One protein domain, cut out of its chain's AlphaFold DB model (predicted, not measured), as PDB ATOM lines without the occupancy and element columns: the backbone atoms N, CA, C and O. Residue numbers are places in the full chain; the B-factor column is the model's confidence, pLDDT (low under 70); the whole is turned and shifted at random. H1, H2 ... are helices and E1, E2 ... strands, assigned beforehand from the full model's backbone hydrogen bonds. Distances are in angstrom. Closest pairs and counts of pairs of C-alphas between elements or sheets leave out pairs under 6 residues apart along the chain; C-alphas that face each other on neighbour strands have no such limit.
ATOM      1  N   SER A  66      17.731 -21.822 107.128       48.44
ATOM      2  CA  SER A  66      17.524 -20.526 106.572       48.44
ATOM      3  C   SER A  66      16.168 -20.250 107.153       48.44
ATOM      4  O   SER A  66      15.162 -20.792 106.702       48.44
ATOM      5  N   ILE A  67      16.189 -19.529 108.273       53.56
ATOM      6  CA  ILE A  67      15.114 -18.662 108.688       53.56
ATOM      7  C   ILE A  67      14.816 -17.924 107.396       53.56
ATOM      8  O   ILE A  67      15.561 -17.040 106.963       53.56
ATOM      9  N   THR A  68      13.853 -18.478 106.668       45.25
ATOM     10  CA  THR A  68      13.335 -17.925 105.445       45.25
ATOM     11  C   THR A  68      13.005 -16.513 105.838       45.25
ATOM     12  O   THR A  68      12.353 -16.320 106.865       45.25
ATOM     13  N   LYS A  69      13.603 -15.562 105.105       48.34
ATOM     14  CA  LYS A  69      13.339 -14.128 105.185       48.34
ATOM     15  C   LYS A  69      12.034 -13.903 105.933       48.34
ATOM     16  O   LYS A  69      10.962 -14.182 105.399       48.34
ATOM     17  N   ILE A  70      12.132 -13.451 107.177       54.75
ATOM     18  CA  ILE A  70      11.006 -12.773 107.790       54.75
ATOM     19  C   ILE A  70      10.933 -11.501 106.954       54.75
ATOM     20  O   ILE A  70      11.673 -10.551 107.198       54.75
ATOM     21  N   ASP A  71      10.181 -11.562 105.851       60.78
ATOM     22  CA  ASP A  71       9.812 -10.375 105.105       60.78
ATOM     23  C   ASP A  71       9.281  -9.396 106.159       60.78
ATOM     24  O   ASP A  71       8.466  -9.809 106.995       60.78
ATOM     25  N   PRO A  72       9.797  -8.155 106.212       58.38
ATOM     26  CA  PRO A  72       9.373  -7.206 107.224       58.38
ATOM     27  C   PRO A  72       7.854  -7.124 107.145       58.38
ATOM     28  O   PRO A  72       7.302  -6.874 106.073       58.38
ATOM     29  N   VAL A  73       7.194  -7.436 108.262       59.50
ATOM     30  CA  VAL A  73       5.737  -7.467 108.371       59.50
ATOM     31  C   VAL A  73       5.228  -6.061 108.072       59.50
ATOM     32  O   VAL A  73       5.144  -5.210 108.952       59.50
ATOM     33  N   SER A  74       4.924  -5.797 106.803       67.81
ATOM     34  CA  SER A  74       4.205  -4.606 106.394       67.81
ATOM     35  C   SER A  74       2.753  -4.813 106.809       67.81
ATOM     36  O   SER A  74       2.069  -5.735 106.358       67.81
ATOM     37  N   MET A  75       2.313  -3.998 107.763       79.12
ATOM     38  CA  MET A  75       0.917  -3.922 108.171       79.12
ATOM     39  C   MET A  75       0.141  -3.181 107.090       79.12
ATOM     40  O   MET A  75       0.527  -2.083 106.690       79.12
ATOM     41  N   VAL A  76      -0.935  -3.789 106.596       82.75
ATOM     42  CA  VAL A  76      -1.788  -3.185 105.578       82.75
ATOM     43  C   VAL A  76      -3.244  -3.269 106.002       82.75
ATOM     44  O   VAL A  76      -3.711  -4.256 106.567       82.75
ATOM     45  N   ILE A  77      -3.971  -2.198 105.717       87.62
ATOM     46  CA  ILE A  77      -5.374  -2.052 106.072       87.62
ATOM     47  C   ILE A  77      -6.223  -2.652 104.950       87.62
ATOM     48  O   ILE A  77      -6.025  -2.349 103.771       87.62
ATOM     49  N   CYS A  78      -7.178  -3.511 105.303       88.38
ATOM     50  CA  CYS A  78      -8.155  -4.024 104.354       88.38
ATOM     51  C   CYS A  78      -9.002  -2.868 103.810       88.38
ATOM     52  O   CYS A  78      -9.679  -2.177 104.567       88.38
ATOM     53  N   THR A  79      -9.017  -2.699 102.490       87.44
ATOM     54  CA  THR A  79      -9.775  -1.640 101.806       87.44
ATOM     55  C   THR A  79     -11.291  -1.786 101.941       87.44
ATOM     56  O   THR A  79     -12.008  -0.816 101.727       87.44
ATOM     57  N   ASN A  80     -11.779  -2.978 102.293       89.06
ATOM     58  CA  ASN A  80     -13.209  -3.262 102.393       89.06
ATOM     59  C   ASN A  80     -13.760  -3.103 103.822       89.06
ATOM     60  O   ASN A  80     -14.867  -2.613 103.998       89.06
ATOM     61  N   CYS A  81     -13.010  -3.512 104.854       91.75
ATOM     62  CA  CYS A  81     -13.494  -3.485 106.246       91.75
ATOM     63  C   CYS A  81     -12.630  -2.676 107.220       91.75
ATOM     64  O   CYS A  81     -12.982  -2.570 108.391       91.75
ATOM     65  N   GLY A  82     -11.488  -2.142 106.783       88.31
ATOM     66  CA  GLY A  82     -10.599  -1.354 107.639       88.31
ATOM     67  C   GLY A  82      -9.787  -2.161 108.659       88.31
ATOM     68  O   GLY A  82      -9.056  -1.572 109.450       88.31
ATOM     69  N   ALA A  83      -9.871  -3.495 108.659       89.19
ATOM     70  CA  ALA A  83      -9.065  -4.323 109.553       89.19
ATOM     71  C   ALA A  83      -7.571  -4.210 109.207       89.19
ATOM     72  O   ALA A  83      -7.198  -4.261 108.033       89.19
ATOM     73  N   ASN A  84      -6.718  -4.092 110.224       88.44
ATOM     74  CA  ASN A  84      -5.269  -4.088 110.053       88.44
ATOM     75  C   ASN A  84      -4.742  -5.528 110.038       88.44
ATOM     76  O   ASN A  84      -4.982  -6.286 110.980       88.44
ATOM     77  N   LEU A  85      -4.050  -5.907 108.965       85.50
ATOM     78  CA  LEU A  85      -3.563  -7.261 108.747       85.50
ATOM     79  C   LEU A  85      -2.138  -7.285 108.190       85.50
ATOM     80  O   LEU A  85      -1.743  -6.392 107.443       85.50
ATOM     81  N   PRO A  86      -1.364  -8.342 108.483       80.25
ATOM     82  CA  PRO A  86      -0.095  -8.567 107.810       80.25
ATOM     83  C   PRO A  86      -0.322  -9.018 106.356       80.25
ATOM     84  O   PRO A  86      -1.267  -9.751 106.051       80.25
ATOM     85  N   THR A  87       0.594  -8.648 105.458       74.38
ATOM     86  CA  THR A  87       0.585  -8.993 104.014       74.38
ATOM     87  C   THR A  87       0.714 -10.489 103.689       74.38
ATOM     88  O   THR A  87       0.736 -10.887 102.520       74.38
ATOM     89  N   THR A  88       0.780 -11.350 104.707       77.88
ATOM     90  CA  THR A  88       0.883 -12.807 104.568       77.88
ATOM     91  C   THR A  88      -0.447 -13.461 104.186       77.88
ATOM     92  O   THR A  88      -0.448 -14.488 103.500       77.88
ATOM     93  N   PHE A  89      -1.582 -12.873 104.574       78.81
ATOM     94  CA  PHE A  89      -2.902 -13.453 104.328       78.81
ATOM     95  C   PHE A  89      -3.416 -13.159 102.910       78.81
ATOM     96  O   PHE A  89      -3.396 -12.026 102.435       78.81
ATOM     97  N   LYS A  90      -3.923 -14.197 102.226       85.44
ATOM     98  CA  LYS A  90      -4.542 -14.071 100.886       85.44
ATOM     99  C   LYS A  90      -5.925 -13.413 100.933       85.44
ATOM    100  O   LYS A  90      -6.325 -12.773  99.962       85.44
ATOM    101  N   TYR A  91      -6.627 -13.581 102.049       88.56
ATOM    102  CA  TYR A  91      -7.989 -13.109 102.269       88.56
ATOM    103  C   TYR A  91      -8.078 -12.449 103.642       88.56
ATOM    104  O   TYR A  91      -7.380 -12.856 104.573       88.56
ATOM    105  N   CYS A  92      -8.929 -11.435 103.773       89.69
ATOM    106  CA  CYS A  92      -9.225 -10.839 105.068       89.69
ATOM    107  C   CYS A  92     -10.077 -11.815 105.908       89.69
ATOM    108  O   CYS A  92     -11.149 -12.194 105.456       89.69
ATOM    109  N   PRO A  93      -9.683 -12.188 107.135       88.56
ATOM    110  CA  PRO A  93     -10.474 -13.067 107.998       88.56
ATOM    111  C   PRO A  93     -11.756 -12.402 108.523       88.56
ATOM    112  O   PRO A  93     -12.614 -13.091 109.055       88.56
ATOM    113  N   VAL A  94     -11.886 -11.074 108.398       91.38
ATOM    114  CA  VAL A  94     -13.055 -10.318 108.879       91.38
ATOM    115  C   VAL A  94     -14.137 -10.199 107.805       91.38
ATOM    116  O   VAL A  94     -15.315 -10.329 108.110       91.38
ATOM    117  N   CYS A  95     -13.757  -9.927 106.554       91.62
ATOM    118  CA  CYS A  95     -14.709  -9.648 105.468       91.62
ATOM    119  C   CYS A  95     -14.519 -10.528 104.226       91.62
ATOM    120  O   CYS A  95     -15.120 -10.255 103.191       91.62
ATOM    121  N   GLU A  96     -13.627 -11.518 104.302       88.69
ATOM    122  CA  GLU A  96     -13.298 -12.487 103.246       88.69
ATOM    123  C   GLU A  96     -12.794 -11.876 101.923       88.69
ATOM    124  O   GLU A  96     -12.576 -12.563 100.925       88.69
ATOM    125  N   HIS A  97     -12.517 -10.570 101.913       89.31
ATOM    126  CA  HIS A  97     -12.046  -9.872 100.728       89.31
ATOM    127  C   HIS A  97     -10.634 -10.324 100.325       89.31
ATOM    128  O   HIS A  97      -9.743 -10.477 101.166       89.31
ATOM    129  N   SER A  98     -10.420 -10.513  99.022       87.19
ATOM    130  CA  SER A  98      -9.135 -10.930  98.453       87.19
ATOM    131  C   SER A  98      -8.114  -9.793  98.504       87.19
ATOM    132  O   SER A  98      -8.288  -8.757  97.874       87.19
ATOM    133  N   MET A  99      -6.983 -10.028  99.170       81.44
ATOM    134  CA  MET A  99      -5.913  -9.036  99.357       81.44
ATOM    135  C   MET A  99      -4.824  -9.103  98.269       81.44
ATOM    136  O   MET A  99      -3.745  -8.530  98.421       81.44
ATOM    137  N   LYS A 100      -5.077  -9.806  97.153       83.44
ATOM    138  CA  LYS A 100      -4.090 -10.032  96.078       83.44
ATOM    139  C   LYS A 100      -3.543  -8.734  95.478       83.44
ATOM    140  O   LYS A 100      -2.337  -8.615  95.291       83.44
ATOM    141  N   GLU A 101      -4.411  -7.761  95.212       80.88
ATOM    142  CA  GLU A 101      -4.007  -6.472  94.635       80.88
ATOM    143  C   GLU A 101      -3.183  -5.637  95.613       80.88
ATOM    144  O   GLU A 101      -2.202  -5.004  95.231       80.88
ATOM    145  N   VAL A 102      -3.558  -5.669  96.890       80.12
ATOM    146  CA  VAL A 102      -2.869  -4.952  97.963       80.12
ATOM    147  C   VAL A 102      -1.452  -5.492  98.138       80.12
ATOM    148  O   VAL A 102      -0.497  -4.719  98.204       80.12
ATOM    149  N   LYS A 103      -1.301  -6.821  98.124       80.81
ATOM    150  CA  LYS A 103       0.009  -7.472  98.165       80.81
ATOM    151  C   LYS A 103       0.855  -7.137  96.935       80.81
ATOM    152  O   LYS A 103       2.003  -6.744  97.091       80.81
ATOM    153  N   ALA A 104       0.281  -7.218  95.734       84.19
ATOM    154  CA  ALA A 104       0.994  -6.882  94.501       84.19
ATOM    155  C   ALA A 104       1.501  -5.428  94.500       84.19
ATOM    156  O   ALA A 104       2.631  -5.166  94.093       84.19
ATOM    157  N   LYS A 105       0.692  -4.487  95.007       83.44
ATOM    158  CA  LYS A 105       1.101  -3.088  95.184       83.44
ATOM    159  C   LYS A 105       2.223  -2.947  96.214       83.44
ATOM    160  O   LYS A 105       3.199  -2.262  95.932       83.44
ATOM    161  N   ALA A 106       2.118  -3.606  97.368       82.38
ATOM    162  CA  ALA A 106       3.157  -3.575  98.399       82.38
ATOM    163  C   ALA A 106       4.497  -4.148  97.896       82.38
ATOM    164  O   ALA A 106       5.547  -3.551  98.120       82.38
ATOM    165  N   ASP A 107       4.460  -5.259  97.156       84.50
ATOM    166  CA  ASP A 107       5.647  -5.861  96.542       84.50
ATOM    167  C   ASP A 107       6.275  -4.940  95.480       84.50
ATOM    168  O   ASP A 107       7.497  -4.807  95.429       84.50
ATOM    169  N   ALA A 108       5.458  -4.251  94.675       86.88
ATOM    170  CA  ALA A 108       5.937  -3.275  93.695       86.88
ATOM    171  C   ALA A 108       6.587  -2.043  94.350       86.88
ATOM    172  O   ALA A 108       7.623  -1.576  93.874       86.88
ATOM    173  N   VAL A 109       6.012  -1.532  95.447       87.12
ATOM    174  CA  VAL A 109       6.597  -0.424  96.226       87.12
ATOM    175  C   VAL A 109       7.945  -0.837  96.806       87.12
ATOM    176  O   VAL A 109       8.928  -0.137  96.587       87.12
ATOM    177  N   ARG A 110       8.032  -2.011  97.442       84.19
ATOM    178  CA  ARG A 110       9.296  -2.536  97.978       84.19
ATOM    179  C   ARG A 110      10.364  -2.693  96.892       84.19
ATOM    180  O   ARG A 110      11.493  -2.254  97.075       84.19
ATOM    181  N   ALA A 111      10.006  -3.266  95.743       85.31
ATOM    182  CA  ALA A 111      10.935  -3.402  94.620       85.31
ATOM    183  C   ALA A 111      11.434  -2.037  94.111       85.31
ATOM    184  O   ALA A 111      12.594  -1.903  93.718       85.31
ATOM    185  N   ARG A 112      10.571  -1.012  94.136       85.75
ATOM    186  CA  ARG A 112      10.932   0.367  93.785       85.75
ATOM    187  C   ARG A 112      11.874   0.986  94.817       85.75
ATOM    188  O   ARG A 112      12.893   1.543  94.425       85.75
ATOM    189  N   GLU A 113      11.584   0.843  96.105       86.81
ATOM    190  CA  GLU A 113      12.438   1.339  97.191       86.81
ATOM    191  C   GLU A 113      13.830   0.697  97.158       86.81
ATOM    192  O   GLU A 113      14.832   1.404  97.220       86.81
ATOM    193  N   GLU A 114      13.922  -0.624  96.972       84.75
ATOM    194  CA  GLU A 114      15.201  -1.334  96.809       84.75
ATOM    195  C   GLU A 114      15.992  -0.806  95.597       84.75
ATOM    196  O   GLU A 114      17.211  -0.603  95.657       84.75
ATOM    197  N   TRP A 115      15.296  -0.537  94.488       82.69
ATOM    198  CA  TRP A 115      15.886   0.018  93.269       82.69
ATOM    199  C   TRP A 115      16.384   1.463  93.455       82.69
ATOM    200  O   TRP A 115      17.391   1.841  92.840       82.69
ATOM    201  N   GLU A 116      15.719   2.258  94.300       84.81
ATOM    202  CA  GLU A 116      16.095   3.634  94.653       84.81
ATOM    203  C   GLU A 116      17.227   3.684  95.688       84.81
ATOM    204  O   GLU A 116      18.162   4.467  95.529       84.81
ATOM    205  N   GLN A 117      17.233   2.801  96.693       83.50
ATOM    206  CA  GLN A 117      18.279   2.747  97.725       83.50
ATOM    207  C   GLN A 117      19.680   2.531  97.134       83.50
ATOM    208  O   GLN A 117      20.653   3.124  97.601       83.50
ATOM    209  N   GLY A 118      19.803   1.749  96.058       84.62
ATOM    210  CA  GLY A 118      21.070   1.522  95.350       84.62
ATOM    211  C   GLY A 118      21.520   2.663  94.428       84.62
ATOM    212  O   GLY A 118      22.599   2.584  93.818       84.62
ATOM    213  N   ARG A 119      20.715   3.719  94.299       89.88
ATOM    214  CA  ARG A 119      20.947   4.837  93.389       89.88
ATOM    215  C   ARG A 119      21.041   6.175  94.109       89.88
ATOM    216  O   ARG A 119      20.707   6.305  95.281       89.88
ATOM    217  N   ARG A 120      21.547   7.156  93.373       89.00
ATOM    218  CA  ARG A 120      21.558   8.575  93.726       89.00
ATOM    219  C   ARG A 120      21.345   9.401  92.470       89.00
ATOM    220  O   ARG A 120      21.584   8.921  91.361       89.00
ATOM    221  N   GLU A 121      20.939  10.641  92.651       91.81
ATOM    222  CA  GLU A 121      20.838  11.592  91.554       91.81
ATOM    223  C   GLU A 121      22.232  12.080  91.140       91.81
ATOM    224  O   GLU A 121      23.153  12.238  91.952       91.81
ATOM    225  N   CYS A 122      22.415  12.283  89.840       92.19
ATOM    226  CA  CYS A 122      23.625  12.875  89.303       92.19
ATOM    227  C   CYS A 122      23.652  14.384  89.612       92.19
ATOM    228  O   CYS A 122      22.729  15.087  89.199       92.19
ATOM    229  N   PRO A 123      24.730  14.931  90.204       90.75
ATOM    230  CA  PRO A 123      24.820  16.358  90.543       90.75
ATOM    231  C   PRO A 123      24.825  17.296  89.322       90.75
ATOM    232  O   PRO A 123      24.730  18.509  89.475       90.75
ATOM    233  N   HIS A 124      24.964  16.760  88.106       93.12
ATOM    234  CA  HIS A 124      25.038  17.555  86.880       93.12
ATOM    235  C   HIS A 124      23.774  17.518  86.021       93.12
ATOM    236  O   HIS A 124      23.559  18.444  85.244       93.12
ATOM    237  N   CYS A 125      22.984  16.446  86.092       93.88
ATOM    238  CA  CYS A 125      21.816  16.261  85.223       93.88
ATOM    239  C   CYS A 125      20.577  15.731  85.952       93.88
ATOM    240  O   CYS A 125      19.599  15.422  85.286       93.88
ATOM    241  N   ALA A 126      20.633  15.584  87.282       92.19
ATOM    242  CA  ALA A 126      19.565  15.068  88.147       92.19
ATOM    243  C   ALA A 126      19.077  13.635  87.843       92.19
ATOM    244  O   ALA A 126      18.198  13.122  88.522       92.19
ATOM    245  N   GLU A 127      19.675  12.948  86.870       92.56
ATOM    246  CA  GLU A 127      19.263  11.595  86.499       92.56
ATOM    247  C   GLU A 127      19.764  10.534  87.495       92.56
ATOM    248  O   GLU A 127      20.844  10.660  88.086       92.56
ATOM    249  N   LEU A 128      18.991   9.457  87.649       92.12
ATOM    250  CA  LEU A 128      19.203   8.386  88.623       92.12
ATOM    251  C   LEU A 128      20.344   7.437  88.210       92.12
ATOM    252  O   LEU A 128      20.193   6.549  87.365       92.12
ATOM    253  N   ILE A 129      21.495   7.575  88.868       92.25
ATOM    254  CA  ILE A 129      22.711   6.783  88.636       92.25
ATOM    255  C   ILE A 129      23.001   5.820  89.796       92.25
ATOM    256  O   ILE A 129      22.550   6.007  90.923       92.25
ATOM    257  N   LYS A 130      23.788   4.766  89.545       90.50
ATOM    258  CA  LYS A 130      24.256   3.860  90.613       90.50
ATOM    259  C   LYS A 130      25.160   4.633  91.579       90.50
ATOM    260  O   LYS A 130      26.045   5.345  91.117       90.50
ATOM    261  N   ARG A 131      25.038   4.420  92.898       87.69
ATOM    262  CA  ARG A 131      25.890   5.107  93.903       87.69
ATOM    263  C   ARG A 131      27.395   4.924  93.682       87.69
ATOM    264  O   ARG A 131      28.175   5.825  93.957       87.69
ATOM    265  N   LYS A 132      27.787   3.765  93.142       88.81
ATOM    266  CA  LYS A 132      29.182   3.404  92.838       88.81
ATOM    267  C   LYS A 132      29.649   3.834  91.439       88.81
ATOM    268  O   LYS A 132      30.763   3.492  91.046       88.81
ATOM    269  N   ALA A 133      28.799   4.484  90.640       87.88
ATOM    270  CA  ALA A 133      29.189   4.931  89.308       87.88
ATOM    271  C   ALA A 133      30.226   6.056  89.422       87.88
ATOM    272  O   ALA A 133      30.032   6.983  90.195       87.88
ATOM    273  N   LYS A 134      31.307   5.966  88.638       92.56
ATOM    274  CA  LYS A 134      32.338   7.018  88.525       92.56
ATOM    275  C   LYS A 134      32.038   8.028  87.415       92.56
ATOM    276  O   LYS A 134      32.602   9.113  87.371       92.56
ATOM    277  N   VAL A 135      31.177   7.642  86.478       93.56
ATOM    278  CA  VAL A 135      30.772   8.445  85.325       93.56
ATOM    279  C   VAL A 135      29.267   8.280  85.159       93.56
ATOM    280  O   VAL A 135      28.750   7.163  85.237       93.56
ATOM    281  N   CYS A 136      28.557   9.387  84.956       94.56
ATOM    282  CA  CYS A 136      27.128   9.356  84.682       94.56
ATOM    283  C   CYS A 136      26.870   8.758  83.291       94.56
ATOM    284  O   CYS A 136      27.388   9.260  82.295       94.56
ATOM    285  N   CYS A 137      26.026   7.728  83.203       93.12
ATOM    286  CA  CYS A 137      25.669   7.100  81.925       93.12
ATOM    287  C   CYS A 137      24.777   7.971  81.024       93.12
ATOM    288  O   CYS A 137      24.606   7.634  79.860       93.12
ATOM    289  N   PHE A 138      24.223   9.067  81.549       94.06
ATOM    290  CA  PHE A 138      23.319   9.953  80.813       94.06
ATOM    291  C   PHE A 138      24.016  11.223  80.316       94.06
ATOM    292  O   PHE A 138      23.904  11.556  79.143       94.06
ATOM    293  N   CYS A 139      24.771  11.921  81.175       94.94
ATOM    294  CA  CYS A 139      25.450  13.172  80.801       94.94
ATOM    295  C   CYS A 139      26.955  13.024  80.525       94.94
ATOM    296  O   CYS A 139      27.594  13.992  80.118       94.94
ATOM    297  N   GLY A 140      27.545  11.853  80.789       92.69
ATOM    298  CA  GLY A 140      28.962  11.569  80.535       92.69
ATOM    299  C   GLY A 140      29.956  12.270  81.467       92.69
ATOM    300  O   GLY A 140      31.159  12.056  81.337       92.69
ATOM    301  N   LYS A 141      29.496  13.092  82.420       93.88
ATOM    302  CA  LYS A 141      30.379  13.760  83.387       93.88
ATOM    303  C   LYS A 141      30.849  12.795  84.477       93.88
ATOM    304  O   LYS A 141      30.111  11.891  84.883       93.88
ATOM    305  N   ALA A 142      32.078  13.004  84.944       92.69
ATOM    306  CA  ALA A 142      32.623  12.299  86.095       92.69
ATOM    307  C   ALA A 142      31.842  12.677  87.361       92.69
ATOM    308  O   ALA A 142      31.447  13.828  87.537       92.69
ATOM    309  N   VAL A 143      31.598  11.693  88.218       91.94
ATOM    310  CA  VAL A 143      30.843  11.835  89.464       91.94
ATOM    311  C   VAL A 143      31.575  11.079  90.568       91.94
ATOM    312  O   VAL A 143      32.059   9.970  90.342       91.94
ATOM    313  N   GLU A 144      31.667  11.679  91.753       87.12
ATOM    314  CA  GLU A 144      32.342  11.051  92.890       87.12
ATOM    315  C   GLU A 144      31.464   9.921  93.462       87.12
ATOM    316  O   GLU A 144      30.312  10.194  93.836       87.12
ATOM    317  N   PRO A 145      31.956   8.669  93.524       82.56
ATOM    318  CA  PRO A 145      31.191   7.551  94.062       82.56
ATOM    319  C   PRO A 145      30.950   7.722  95.566       82.56
ATOM    320  O   PRO A 145      31.877   7.950  96.335       82.56
ATOM    321  N   GLU A 146      29.705   7.542  96.009       77.62
ATOM    322  CA  GLU A 146      29.390   7.506  97.441       77.62
ATOM    323  C   GLU A 146      29.587   6.099  97.993       77.62
ATOM    324  O   GLU A 146      29.013   5.127  97.484       77.62
ATOM    325  N   GLN A 147      30.369   5.991  99.066       61.97
ATOM    326  CA  GLN A 147      30.406   4.788  99.886       61.97
ATOM    327  C   GLN A 147      29.163   4.766 100.783       61.97
ATOM    328  O   GLN A 147      28.821   5.749 101.430       61.97
TER     329      GLN A 147
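This is residues 66 to 147 of the 164 residues of the protein "RNA polymerase subunit RPABC4/transcription elongation factor Spt4" of Desulfobaculum xiamenense (UniProt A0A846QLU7). With little regular structure, the domain is a dumbbell: helix H1 is the bar between two loop-rich lobes, one with hairpin E1 and E2, the other with hairpin E3 and E4. The 82 printed residues run E1, E2, H1, E3, E4, both sheets antiparallel; the class is mixed, with 30 residues in named elements. The whole is extended, radius of gyration of the C-alphas 19.1 A, spanning 56 by 32 by 15 A.

E1, residues 75 to 77, and E2, residues 84 to 86, form a hairpin; N 76 and O 85 are within hydrogen-bond range, 2.9 A. The closest C-alphas of E1 and H1, residues 100 to 117, are those of Val 76 and Val 102, 7.9 A. In H1 every O i to N i+4 pair is within range. E3, residues 119 to 121, and E4, residues 128 to 130, form a hairpin; N 129 and O 120 are 2.8 A apart. E1 and E4 are apart.

H1 runs 25.8 A, from C-alpha 100 (-4.090, -10.032, 96.078) to C-alpha 117 (18.279, 2.747, 97.725).

The printed part has no cut. The link E2 to H1 is long. Residues 66 to 74 and 147 have pLDDT under 70.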